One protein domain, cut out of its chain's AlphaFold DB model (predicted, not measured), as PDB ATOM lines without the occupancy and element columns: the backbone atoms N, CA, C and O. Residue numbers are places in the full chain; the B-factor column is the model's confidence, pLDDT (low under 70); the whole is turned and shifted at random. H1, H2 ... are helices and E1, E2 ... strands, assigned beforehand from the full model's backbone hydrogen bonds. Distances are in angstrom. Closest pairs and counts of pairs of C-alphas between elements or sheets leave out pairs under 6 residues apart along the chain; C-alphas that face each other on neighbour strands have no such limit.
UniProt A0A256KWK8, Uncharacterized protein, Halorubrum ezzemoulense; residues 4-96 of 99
ATOM      1  N   ASP A   4     137.242 150.939 115.747       72.44
ATOM      2  CA  ASP A   4     138.450 151.316 115.001       72.44
ATOM      3  C   ASP A   4     138.921 150.226 114.034       72.44
ATOM      4  O   ASP A   4     139.383 150.516 112.928       72.44
ATOM      5  N   THR A   5     138.780 148.955 114.424       73.06
ATOM      6  CA  THR A   5     139.189 147.815 113.596       73.06
ATOM      7  C   THR A   5     138.272 147.665 112.384       73.06
ATOM      8  O   THR A   5     138.743 147.368 111.286       73.06
ATOM      9  N   LEU A   6     136.972 147.915 112.566       71.81
ATOM     10  CA  LEU A   6     135.987 147.895 111.485       71.81
ATOM     11  C   LEU A   6     136.200 149.062 110.511       71.81
ATOM     12  O   LEU A   6     136.198 148.859 109.299       71.81
ATOM     13  N   ALA A   7     136.451 150.266 111.030       74.44
ATOM     14  CA  ALA A   7     136.727 151.440 110.209       74.44
ATOM     15  C   ALA A   7     138.018 151.281 109.385       74.44
ATOM     16  O   ALA A   7     138.068 151.687 108.225       74.44
ATOM     17  N   ALA A   8     139.057 150.663 109.957       75.62
ATOM     18  CA  ALA A   8     140.291 150.357 109.237       75.62
ATOM     19  C   ALA A   8     140.076 149.326 108.118       75.62
ATOM     20  O   ALA A   8     140.591 149.517 107.019       75.62
ATOM     21  N   ALA A   9     139.294 148.274 108.374       70.19
ATOM     22  CA  ALA A   9     138.960 147.271 107.364       70.19
ATOM     23  C   ALA A   9     138.140 147.868 106.208       70.19
ATOM     24  O   ALA A   9     138.431 147.584 105.050       70.19
ATOM     25  N   LYS A  10     137.172 148.743 106.514       77.56
ATOM     26  CA  LYS A  10     136.371 149.437 105.498       77.56
ATOM     27  C   LYS A  10     137.242 150.290 104.570       77.56
ATOM     28  O   LYS A  10     137.184 150.112 103.361       77.56
ATOM     29  N   ARG A  11     138.118 151.130 105.140       80.81
ATOM     30  CA  ARG A  11     139.061 151.951 104.360       80.81
ATOM     31  C   ARG A  11     140.002 151.114 103.496       80.81
ATOM     32  O   ARG A  11     140.376 151.534 102.411       80.81
ATOM     33  N   ALA A  12     140.416 149.947 103.987       77.94
ATOM     34  CA  ALA A  12     141.276 149.055 103.220       77.94
ATOM     35  C   ALA A  12     140.553 148.509 101.975       77.94
ATOM     36  O   ALA A  12     141.133 148.530 100.895       77.94
ATOM     37  N   GLY A  13     139.286 148.103 102.117       76.88
ATOM     38  CA  GLY A  13     138.456 147.667 100.990       76.88
ATOM     39  C   GLY A  13     138.212 148.779  99.966       76.88
ATOM     40  O   GLY A  13     138.420 148.558  98.780       76.88
ATOM     41  N   GLU A  14     137.862 149.984 100.425       83.62
ATOM     42  CA  GLU A  14     137.684 151.160  99.553       83.62
ATOM     43  C   GLU A  14     138.973 151.484  98.778       83.62
ATOM     44  O   GLU A  14     138.942 151.693  97.571       83.62
ATOM     45  N   ASN A  15     140.135 151.454  99.439       82.62
ATOM     46  CA  ASN A  15     141.413 151.697  98.767       82.62
ATOM     47  C   ASN A  15     141.746 150.626  97.718       82.62
ATOM     48  O   ASN A  15     142.302 150.957  96.674       82.62
ATOM     49  N   ALA A  16     141.446 149.355  97.997       79.44
ATOM     50  CA  ALA A  16     141.691 148.259  97.062       79.44
ATOM     51  C   ALA A  16     140.825 148.396  95.803       79.44
ATOM     52  O   ALA A  16     141.325 148.284  94.688       79.44
ATOM     53  N   GLU A  17     139.546 148.709  95.994       84.88
ATOM     54  CA  GLU A  17     138.597 148.989  94.922       84.88
ATOM     55  C   GLU A  17     139.051 150.178  94.060       84.88
ATOM     56  O   GLU A  17     139.150 150.056  92.839       84.88
ATOM     57  N   HIS A  18     139.441 151.292  94.689       85.56
ATOM     58  CA  HIS A  18     139.989 152.454  93.986       85.56
ATOM     59  C   HIS A  18     141.223 152.107  93.140       85.56
ATOM     60  O   HIS A  18     141.298 152.496  91.979       85.56
ATOM     61  N   GLN A  19     142.168 151.337  93.689       83.69
ATOM     62  CA  GLN A  19     143.369 150.926  92.952       83.69
ATOM     63  C   GLN A  19     143.048 150.078  91.720       83.69
ATOM     64  O   GLN A  19     143.748 150.185  90.714       83.69
ATOM     65  N   VAL A  20     142.015 149.233  91.789       84.75
ATOM     66  CA  VAL A  20     141.566 148.438  90.640       84.75
ATOM     67  C   VAL A  20     140.904 149.333  89.594       84.75
ATOM     68  O   VAL A  20     141.248 149.230  88.418       84.75
ATOM     69  N   PHE A  21     140.022 150.251  89.991       88.62
ATOM     70  CA  PHE A  21     139.364 151.160  89.044       88.62
ATOM     71  C   PHE A  21     140.313 152.169  88.391       88.62
ATOM     72  O   PHE A  21     140.077 152.568  87.251       88.62
ATOM     73  N   ASP A  22     141.413 152.530  89.053       87.62
ATOM     74  CA  ASP A  22     142.451 153.381  88.464       87.62
ATOM     75  C   ASP A  22     143.157 152.712  87.264       87.62
ATOM     76  O   ASP A  22     143.706 153.410  86.409       87.62
ATOM     77  N   VAL A  23     143.160 151.372  87.179       86.75
ATOM     78  CA  VAL A  23     143.932 150.617  86.166       86.75
ATOM     79  C   VAL A  23     143.083 149.749  85.227       86.75
ATOM     80  O   VAL A  23     143.509 149.474  84.098       86.75
ATOM     81  N   VAL A  24     141.890 149.320  85.654       88.44
ATOM     82  CA  VAL A  24     140.949 148.497  84.872       88.44
ATOM     83  C   VAL A  24     139.735 149.334  84.470       88.44
ATOM     84  O   VAL A  24     138.682 149.297  85.102       88.44
ATOM     85  N   VAL A  25     139.888 150.102  83.392       90.94
ATOM     86  CA  VAL A  25     138.858 151.026  82.879       90.94
ATOM     87  C   VAL A  25     137.611 150.317  82.343       90.94
ATOM     88  O   VAL A  25     136.569 150.940  82.149       90.94
ATOM     89  N   GLU A  26     137.718 149.017  82.078       91.56
ATOM     90  CA  GLU A  26     136.639 148.165  81.595       91.56
ATOM     91  C   GLU A  26     135.625 147.795  82.692       91.56
ATOM     92  O   GLU A  26     134.556 147.276  82.366       91.56
ATOM     93  N   LEU A  27     135.922 148.054  83.972       91.75
ATOM     94  CA  LEU A  27     135.025 147.769  85.098       91.75
ATOM     95  C   LEU A  27     134.148 148.978  85.463       91.75
ATOM     96  O   LEU A  27     134.603 150.121  85.508       91.75
ATOM     97  N   GLU A  28     132.876 148.718  85.759       92.75
ATOM     98  CA  GLU A  28     131.924 149.675  86.328       92.75
ATOM     99  C   GLU A  28     131.720 149.410  87.818       92.75
ATOM    100  O   GLU A  28     131.347 148.285  88.149       92.75
ATOM    101  N   PRO A  29     131.869 150.409  88.705       91.25
ATOM    102  CA  PRO A  29     131.456 150.274  90.096       91.25
ATOM    103  C   PRO A  29     129.945 150.090  90.194       91.25
ATOM    104  O   PRO A  29     129.188 150.756  89.485       91.25
ATOM    105  N   THR A  30     129.496 149.254  91.126       87.81
ATOM    106  CA  THR A  30     128.063 149.091  91.391       87.81
ATOM    107  C   THR A  30     127.693 149.731  92.725       87.81
ATOM    108  O   THR A  30     128.275 149.425  93.760       87.81
ATOM    109  N   ALA A  31     126.738 150.663  92.698       76.88
ATOM    110  CA  ALA A  31     126.269 151.348  93.906       76.88
ATOM    111  C   ALA A  31     125.181 150.556  94.656       76.88
ATOM    112  O   ALA A  31     124.990 150.762  95.853       76.88
ATOM    113  N   ASP A  32     124.496 149.649  93.952       76.56
ATOM    114  CA  ASP A  32     123.260 149.006  94.412       76.56
ATOM    115  C   ASP A  32     123.416 147.502  94.701       76.56
ATOM    116  O   ASP A  32     122.432 146.828  95.010       76.56
ATOM    117  N   SER A  33     124.633 146.955  94.604       82.19
ATOM    118  CA  SER A  33     124.897 145.548  94.920       82.19
ATOM    119  C   SER A  33     125.427 145.375  96.338       82.19
ATOM    120  O   SER A  33     126.342 146.069  96.774       82.19
ATOM    121  N   GLU A  34     124.880 144.393  97.054       81.38
ATOM    122  CA  GLU A  34     125.400 143.964  98.355       81.38
ATOM    123  C   GLU A  34     126.545 142.941  98.222       81.38
ATOM    124  O   GLU A  34     127.284 142.707  99.181       81.38
ATOM    125  N   HIS A  35     126.684 142.293  97.062       81.75
ATOM    126  CA  HIS A  35     127.466 141.056  96.941       81.75
ATOM    127  C   HIS A  35     128.663 141.140  95.998       81.75
ATOM    128  O   HIS A  35     129.527 140.268  96.048       81.75
ATOM    129  N   TYR A  36     128.723 142.164  95.159       83.00
ATOM    130  CA  TYR A  36     129.809 142.360  94.210       83.00
ATOM    131  C   TYR A  36     130.111 143.841  94.057       83.00
ATOM    132  O   TYR A  36     129.233 144.686  94.221       83.00
ATOM    133  N   ASP A  37     131.354 144.147  93.714       89.31
ATOM    134  CA  ASP A  37     131.839 145.523  93.655       89.31
ATOM    135  C   ASP A  37     131.711 146.124  92.253       89.31
ATOM    136  O   ASP A  37     131.473 147.326  92.112       89.31
ATOM    137  N   ALA A  38     131.840 145.296  91.212       91.94
ATOM    138  CA  ALA A  38     131.896 145.776  89.840       91.94
ATOM    139  C   ALA A  38     131.263 144.836  88.804       91.94
ATOM    140  O   ALA A  38     131.069 143.641  89.033       91.94
ATOM    141  N   VAL A  39     130.999 145.392  87.621       92.00
ATOM    142  CA  VAL A  39     130.603 144.651  86.414       92.00
ATOM    143  C   VAL A  39     131.527 145.027  85.259       92.00
ATOM    144  O   VAL A  39     131.850 146.198  85.069       92.00
ATOM    145  N   ALA A  40     131.939 144.049  84.454       90.69
ATOM    146  CA  ALA A  40     132.693 144.316  83.231       90.69
ATOM    147  C   ALA A  40     131.796 144.960  82.152       90.69
ATOM    148  O   ALA A  40     130.888 144.317  81.626       90.69
ATOM    149  N   LYS A  41     132.059 146.221  81.784       91.88
ATOM    150  CA  LYS A  41     131.370 146.924  80.679       91.88
ATOM    151  C   LYS A  41     131.738 146.343  79.322       91.88
ATOM    152  O   LYS A  41     130.917 146.272  78.411       91.88
ATOM    153  N   THR A  42     133.006 145.980  79.181       87.12
ATOM    154  CA  THR A  42     133.593 145.385  77.983       87.12
ATOM    155  C   THR A  42     134.482 144.224  78.387       87.12
ATOM    156  O   THR A  42     134.764 144.034  79.569       87.12
ATOM    157  N   ALA A  43     134.952 143.461  77.401       85.75
ATOM    158  CA  ALA A  43     135.862 142.369  77.687       85.75
ATOM    159  C   ALA A  43     137.151 142.876  78.355       85.75
ATOM    160  O   ALA A  43     137.785 143.802  77.844       85.75
ATOM    161  N   VAL A  44     137.540 142.257  79.472       84.12
ATOM    162  CA  VAL A  44     138.827 142.517  80.134       84.12
ATOM    163  C   VAL A  44     139.847 141.550  79.552       84.12
ATOM    164  O   VAL A  44     139.697 140.338  79.701       84.12
ATOM    165  N   PHE A  45     140.875 142.069  78.881       81.31
ATOM    166  CA  PHE A  45     141.928 141.247  78.281       81.31
ATOM    167  C   PHE A  45     143.154 141.125  79.199       81.31
ATOM    168  O   PHE A  45     143.466 142.066  79.935       81.31
ATOM    169  N   PRO A  46     143.901 140.005  79.126       76.88
ATOM    170  CA  PRO A  46     145.161 139.850  79.843       76.88
ATOM    171  C   PRO A  46     146.167 140.954  79.504       76.88
ATOM    172  O   PRO A  46     146.407 141.257  78.334       76.88
ATOM    173  N   ARG A  47     146.810 141.507  80.533       78.94
ATOM    174  CA  ARG A  47     147.900 142.480  80.403       78.94
ATOM    175  C   ARG A  47     148.967 142.227  81.467       78.94
ATOM    176  O   ARG A  47     148.684 141.645  82.510       78.94
ATOM    177  N   THR A  48     150.203 142.650  81.209       76.06
ATOM    178  CA  THR A  48     151.334 142.448  82.136       76.06
ATOM    179  C   THR A  48     151.287 143.347  83.369       76.06
ATOM    180  O   THR A  48     151.991 143.089  84.340       76.06
ATOM    181  N   ASP A  49     150.500 144.416  83.312       74.56
ATOM    182  CA  ASP A  49     150.234 145.358  84.400       74.56
ATOM    183  C   ASP A  49     148.998 144.971  85.232       74.56
ATOM    184  O   ASP A  49     148.721 145.613  86.242       74.56
ATOM    185  N   LEU A  50     148.286 143.907  84.845       70.00
ATOM    186  CA  LEU A  50     147.159 143.352  85.586       70.00
ATOM    187  C   LEU A  50     147.543 142.037  86.278       70.00
ATOM    188  O   LEU A  50     148.361 141.281  85.755       70.00
ATOM    189  N   PRO A  51     146.910 141.692  87.415       61.91
ATOM    190  CA  PRO A  51     147.152 140.419  88.100       61.91
ATOM    191  C   PRO A  51     146.758 139.181  87.266       61.91
ATOM    192  O   PRO A  51     147.177 138.067  87.579       61.91
ATOM    193  N   PHE A  52     146.021 139.363  86.166       62.22
ATOM    194  CA  PHE A  52     145.555 138.318  85.248       62.22
ATOM    195  C   PHE A  52     146.532 138.072  84.081       62.22
ATOM    196  O   PHE A  52     146.128 138.091  82.920       62.22
ATOM    197  N   VAL A  53     147.817 137.839  84.388       54.19
ATOM    198  CA  VAL A  53     149.003 137.822  83.485       54.19
ATOM    199  C   VAL A  53     148.980 136.757  82.351       54.19
ATOM    200  O   VAL A  53     150.027 136.375  81.836       54.19
ATOM    201  N   GLY A  54     147.818 136.255  81.907       54.22
ATOM    202  CA  GLY A  54     147.739 135.509  80.643       54.22
ATOM    203  C   GLY A  54     146.529 134.611  80.368       54.22
ATOM    204  O   GLY A  54     146.494 134.067  79.269       54.22
ATOM    205  N   ILE A  55     145.576 134.384  81.293       54.59
ATOM    206  CA  ILE A  55     144.585 133.283  81.123       54.59
ATOM    207  C   ILE A  55     143.099 133.635  81.386       54.59
ATOM    208  O   ILE A  55     142.253 132.781  81.152       54.59
ATOM    209  N   CYS A  56     142.703 134.866  81.728       59.50
ATOM    210  CA  CYS A  56     141.263 135.187  81.819       59.50
ATOM    211  C   CYS A  56     140.867 136.349  80.908       59.50
ATOM    212  O   CYS A  56     141.319 137.474  81.104       59.50
ATOM    213  N   VAL A  57     140.010 136.052  79.925       73.00
ATOM    214  CA  VAL A  57     139.119 137.046  79.321       73.00
ATOM    215  C   VAL A  57     137.862 137.066  80.182       73.00
ATOM    216  O   VAL A  57     137.238 136.019  80.348       73.00
ATOM    217  N   LEU A  58     137.502 138.220  80.739       80.88
ATOM    218  CA  LEU A  58     136.174 138.398  81.332       80.88
ATOM    219  C   LEU A  58     135.239 138.884  80.238       80.88
ATOM    220  O   LEU A  58     135.576 139.840  79.542       80.88
ATOM    221  N   GLU A  59     134.106 138.218  80.056       82.88
ATOM    222  CA  GLU A  59     133.101 138.652  79.093       82.88
ATOM    223  C   GLU A  59     132.368 139.893  79.619       82.88
ATOM    224  O   GLU A  59     132.299 140.151  80.823       82.88
ATOM    225  N   ALA A  60     131.817 140.699  78.709       85.44
ATOM    226  CA  ALA A  60     130.985 141.823  79.118       85.44
ATOM    227  C   ALA A  60     129.765 141.307  79.902       85.44
ATOM    228  O   ALA A  60     129.099 140.365  79.474       85.44
ATOM    229  N   GLY A  61     129.474 141.936  81.038       84.81
ATOM    230  CA  GLY A  61     128.419 141.519  81.962       84.81
ATOM    231  C   GLY A  61     128.865 140.541  83.052       84.81
ATOM    232  O   GLY A  61     128.069 140.265  83.947       84.81
ATOM    233  N   THR A  62     130.110 140.044  83.039       90.12
ATOM    234  CA  THR A  62     130.630 139.237  84.152       90.12
ATOM    235  C   THR A  62     130.690 140.069  85.435       90.12
ATOM    236  O   THR A  62     131.222 141.184  85.451       90.12
ATOM    237  N   VAL A  63     130.143 139.506  86.514       90.88
ATOM    238  CA  VAL A  63     130.190 140.069  87.868       90.88
ATOM    239  C   VAL A  63     131.575 139.851  88.475       90.88
ATOM    240  O   VAL A  63     132.124 138.750  88.384       90.88
ATOM    241  N   VAL A  64     132.126 140.888  89.109       87.06
ATOM    242  CA  VAL A  64     133.476 140.871  89.683       87.06
ATOM    243  C   VAL A  64     133.447 141.327  91.140       87.06
ATOM    244  O   VAL A  64     132.929 142.397  91.465       87.06
ATOM    245  N   GLU A  65     134.042 140.520  92.012       86.88
ATOM    246  CA  GLU A  65     134.254 140.827  93.424       86.88
ATOM    247  C   GLU A  65     135.711 141.222  93.685       86.88
ATOM    248  O   GLU A  65     136.618 140.467  93.357       86.88
ATOM    249  N   ILE A  66     135.953 142.379  94.314       80.19
ATOM    250  CA  ILE A  66     137.298 142.985  94.402       80.19
ATOM    251  C   ILE A  66     137.790 143.052  95.853       80.19
ATOM    252  O   ILE A  66     138.944 142.751  96.168       80.19
ATOM    253  N   LYS A  67     136.921 143.452  96.781       76.31
ATOM    254  CA  LYS A  67     137.305 143.749  98.171       76.31
ATOM    255  C   LYS A  67     137.766 142.512  98.926       76.31
ATOM    256  O   LYS A  67     138.666 142.588  99.769       76.31
ATOM    257  N   SER A  68     137.167 141.367  98.621       72.31
ATOM    258  CA  SER A  68     137.465 140.108  99.299       72.31
ATOM    259  C   SER A  68     138.848 139.531  98.950       72.31
ATOM    260  O   SER A  68     139.333 138.671  99.692       72.31
ATOM    261  N   THR A  69     139.507 140.007  97.882       67.19
ATOM    262  CA  THR A  69     140.765 139.459  97.318       67.19
ATOM    263  C   THR A  69     141.981 140.376  97.509       67.19
ATOM    264  O   THR A  69     143.033 140.171  96.903       67.19
ATOM    265  N   MET A  70     141.864 141.362  98.403       61.91
ATOM    266  CA  MET A  70     142.828 142.446  98.609       61.91
ATOM    267  C   MET A  70     144.309 142.009  98.611       61.91
ATOM    268  O   MET A  70     144.758 141.196  99.431       61.91
ATOM    269  N   ALA A  71     145.099 142.630  97.729       57.47
ATOM    270  CA  ALA A  71     146.550 142.498  97.713       57.47
ATOM    271  C   ALA A  71     147.160 143.086  98.999       57.47
ATOM    272  O   ALA A  71     146.761 144.144  99.486       57.47
ATOM    273  N   VAL A  72     148.148 142.399  99.571       56.88
ATOM    274  CA  VAL A  72     148.825 142.882 100.781       56.88
ATOM    275  C   VAL A  72     149.637 144.143 100.490       56.88
ATOM    276  O   VAL A  72     150.522 144.137  99.638       56.88
ATOM    277  N   TYR A  73     149.382 145.202 101.260       53.44
ATOM    278  CA  TYR A  73     149.990 146.528 101.078       53.44
ATOM    279  C   TYR A  73     151.445 146.623 101.590       53.44
ATOM    280  O   TYR A  73     152.136 147.610 101.353       53.44
ATOM    281  N   GLY A  74     151.961 145.607 102.296       52.75
ATOM    282  CA  GLY A  74     153.333 145.625 102.815       52.75
ATOM    283  C   GLY A  74     153.826 144.280 103.349       52.75
ATOM    284  O   GLY A  74     153.042 143.376 103.626       52.75
ATOM    285  N   SER A  75     155.145 144.155 103.534       54.41
ATOM    286  CA  SER A  75     155.834 142.917 103.951       54.41
ATOM    287  C   SER A  75     155.444 142.398 105.342       54.41
ATOM    288  O   SER A  75     155.648 141.219 105.627       54.41
ATOM    289  N   ALA A  76     154.868 143.254 106.193       57.91
ATOM    290  CA  ALA A  76     154.372 142.896 107.522       57.91
ATOM    291  C   ALA A  76     152.933 142.336 107.518       57.91
ATOM    292  O   ALA A  76     152.494 141.778 108.524       57.91
ATOM    293  N   GLN A  77     152.187 142.462 106.413       56.41
ATOM    294  CA  GLN A  77     150.888 141.803 106.274       56.41
ATOM    295  C   GLN A  77     151.076 140.364 105.780       56.41
ATOM    296  O   GLN A  77     151.839 140.087 104.855       56.41
ATOM    297  N   ARG A  78     150.347 139.423 106.391       52.66
ATOM    298  CA  ARG A  78     150.335 138.022 105.958       52.66
ATOM    299  C   ARG A  78     149.743 137.954 104.544       52.66
ATOM    300  O   ARG A  78     148.577 138.291 104.367       52.66
ATOM    301  N   ARG A  79     150.561 137.553 103.562       52.31
ATOM    302  CA  ARG A  79     150.176 137.412 102.144       52.31
ATOM    303  C   ARG A  79     148.870 136.615 101.998       52.31
ATOM    304  O   ARG A  79     148.696 135.619 102.698       52.31
ATOM    305  N   GLY A  80     148.010 137.029 101.062       53.38
ATOM    306  CA  GLY A  80     146.882 136.223 100.578       53.38
ATOM    307  C   GLY A  80     145.704 136.087 101.542       53.38
ATOM    308  O   GLY A  80     145.167 134.991 101.695       53.38
ATOM    309  N   ARG A  81     145.294 137.166 102.221       54.62
ATOM    310  CA  ARG A  81     144.027 137.144 102.961       54.62
ATOM    311  C   ARG A  81     142.864 137.320 101.990       54.62
ATOM    312  O   ARG A  81     142.401 138.430 101.776       54.62
ATOM    313  N   PHE A  82     142.377 136.196 101.475       59.00
ATOM    314  CA  PHE A  82     141.009 136.118 100.988       59.00
ATOM    315  C   PHE A  82     140.090 136.175 102.203       59.00
ATOM    316  O   PHE A  82     140.102 135.276 103.046       59.00
ATOM    317  N   SER A  83     139.357 137.271 102.349       62.84
ATOM    318  CA  SER A  83     138.325 137.389 103.374       62.84
ATOM    319  C   SER A  83     136.977 137.147 102.719       62.84
ATOM    320  O   SER A  83     136.198 138.078 102.548       62.84
ATOM    321  N   LEU A  84     136.718 135.896 102.349       68.12
ATOM    322  CA  LEU A  84     135.456 135.510 101.733       68.12
ATOM    323  C   LEU A  84     134.366 135.465 102.806       68.12
ATOM    324  O   LEU A  84     134.474 134.717 103.781       68.12
ATOM    325  N   ARG A  85     133.311 136.266 102.641       77.81
ATOM    326  CA  ARG A  85     132.055 136.027 103.357       77.81
ATOM    327  C   ARG A  85     131.323 134.918 102.620       77.81
ATOM    328  O   ARG A  85     131.119 135.042 101.422       77.81
ATOM    329  N   GLU A  86     130.926 133.867 103.328       79.19
ATOM    330  CA  GLU A  86     130.285 132.689 102.727       79.19
ATOM    331  C   GLU A  86     129.072 133.077 101.872       79.19
ATOM    332  O   GLU A  86     129.032 132.760 100.695       79.19
ATOM    333  N   THR A  87     128.164 133.902 102.397       83.56
ATOM    334  CA  THR A  87     126.988 134.371 101.642       83.56
ATOM    335  C   THR A  87     127.340 135.148 100.374       83.56
ATOM    336  O   THR A  87     126.632 135.057  99.380       83.56
ATOM    337  N   GLN A  88     128.434 135.910 100.399       83.00
ATOM    338  CA  GLN A  88     128.907 136.675  99.249       83.00
ATOM    339  C   GLN A  88     129.589 135.769  98.220       83.00
ATOM    340  O   GLN A  88     129.405 135.954  97.023       83.00
ATOM    341  N   HIS A  89     130.355 134.781  98.689       84.69
ATOM    342  CA  HIS A  89     130.969 133.765  97.844       84.69
ATOM    343  C   HIS A  89     129.914 132.953  97.099       84.69
ATOM    344  O   HIS A  89     129.992 132.852  95.881       84.69
ATOM    345  N   GLU A  90     128.908 132.445  97.810       88.69
ATOM    346  CA  GLU A  90     127.816 131.683  97.201       88.69
ATOM    347  C   GLU A  90     127.046 132.537  96.184       88.69
ATOM    348  O   GLU A  90     126.855 132.111  95.051       88.69
ATOM    349  N   ALA A  91     126.711 133.789  96.520       87.56
ATOM    350  CA  ALA A  91     126.049 134.698  95.580       87.56
ATOM    351  C   ALA A  91     126.897 134.988  94.326       87.56
ATOM    352  O   ALA A  91     126.361 135.103  93.223       87.56
ATOM    353  N   LEU A  92     128.220 135.107  94.480       84.88
ATOM    354  CA  LEU A  92     129.140 135.300  93.362       84.88
ATOM    355  C   LEU A  92     129.204 134.055  92.469       84.88
ATOM    356  O   LEU A  92     129.179 134.184  91.247       84.88
ATOM    357  N   LEU A  93     129.249 132.859  93.064       86.94
ATOM    358  CA  LEU A  93     129.216 131.590  92.337       86.94
ATOM    359  C   LEU A  93     127.893 131.396  91.589       86.94
ATOM    360  O   LEU A  93     127.915 131.038  90.411       86.94
ATOM    361  N   ASP A  94     126.762 131.690  92.233       88.62
ATOM    362  CA  ASP A  94     125.426 131.638  91.628       88.62
ATOM    363  C   ASP A  94     125.312 132.579  90.419       88.62
ATOM    364  O   ASP A  94     124.645 132.264  89.432       88.62
ATOM    365  N   ALA A  95     126.001 133.721  90.468       87.25
ATOM    366  CA  ALA A  95     126.073 134.681  89.371       87.25
ATOM    367  C   ALA A  95     127.095 134.307  88.277       87.25
ATOM    368  O   ALA A  95     127.221 135.040  87.294       87.25
ATOM    369  N   GLY A  96     127.847 133.209  88.430       84.56
ATOM    370  CA  GLY A  96     128.962 132.862  87.540       84.56
ATOM    371  C   GLY A  96     130.088 133.905  87.548       84.56
ATOM    372  O   GLY A  96     130.777 134.082  86.544       84.56
TER     373      GLY A  96
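This is residues 4 to 96 of the 99 residues of an uncharacterized protein of Halorubrum ezzemoulense (UniProt A0A256KWK8). Little regular structure is present: long helix H1, with the small hairpin E1 and E2 by its last residues, lies on one side, short helix H2 on the other, and much of the looping stretch 41 to 85 runs between them. Residues 63 to 64 pair antiparallel with residues 38 to 39 of E2. The printed part has 93 residues, in order H1, E1, E2, H2; it is mostly helix, though named elements hold only 33 residues. It is compact, radius of gyration of the C-alphas 13.6 A, spanning 38 by 30 by 20 A.

H1, residues 4 to 21, begins at C-alpha (138.450, 151.316, 115.001) and measures 26.0 A. E1 is residues 27 to 29, E2 38 to 40. H2, residues 86 to 94, measures 12.2 A and ends at C-alpha (125.426, 131.638, 91.628).

The closest C-alphas of H1 and E1, Phe 21 and Leu 27, are 6.8 A apart. Hairpin E1 and E2 is antiparallel at 151 degrees, with N 28 and O 39 within hydrogen-bond range at 2.8 A. H1 and H2 are apart; in both, every O i to N i+4 pair is within hydrogen-bond range.

The printed part has no cut. The link E2 to H2 is long, 45 residues. Residues 51 to 56 and 69 to 84 have pLDDT under 70.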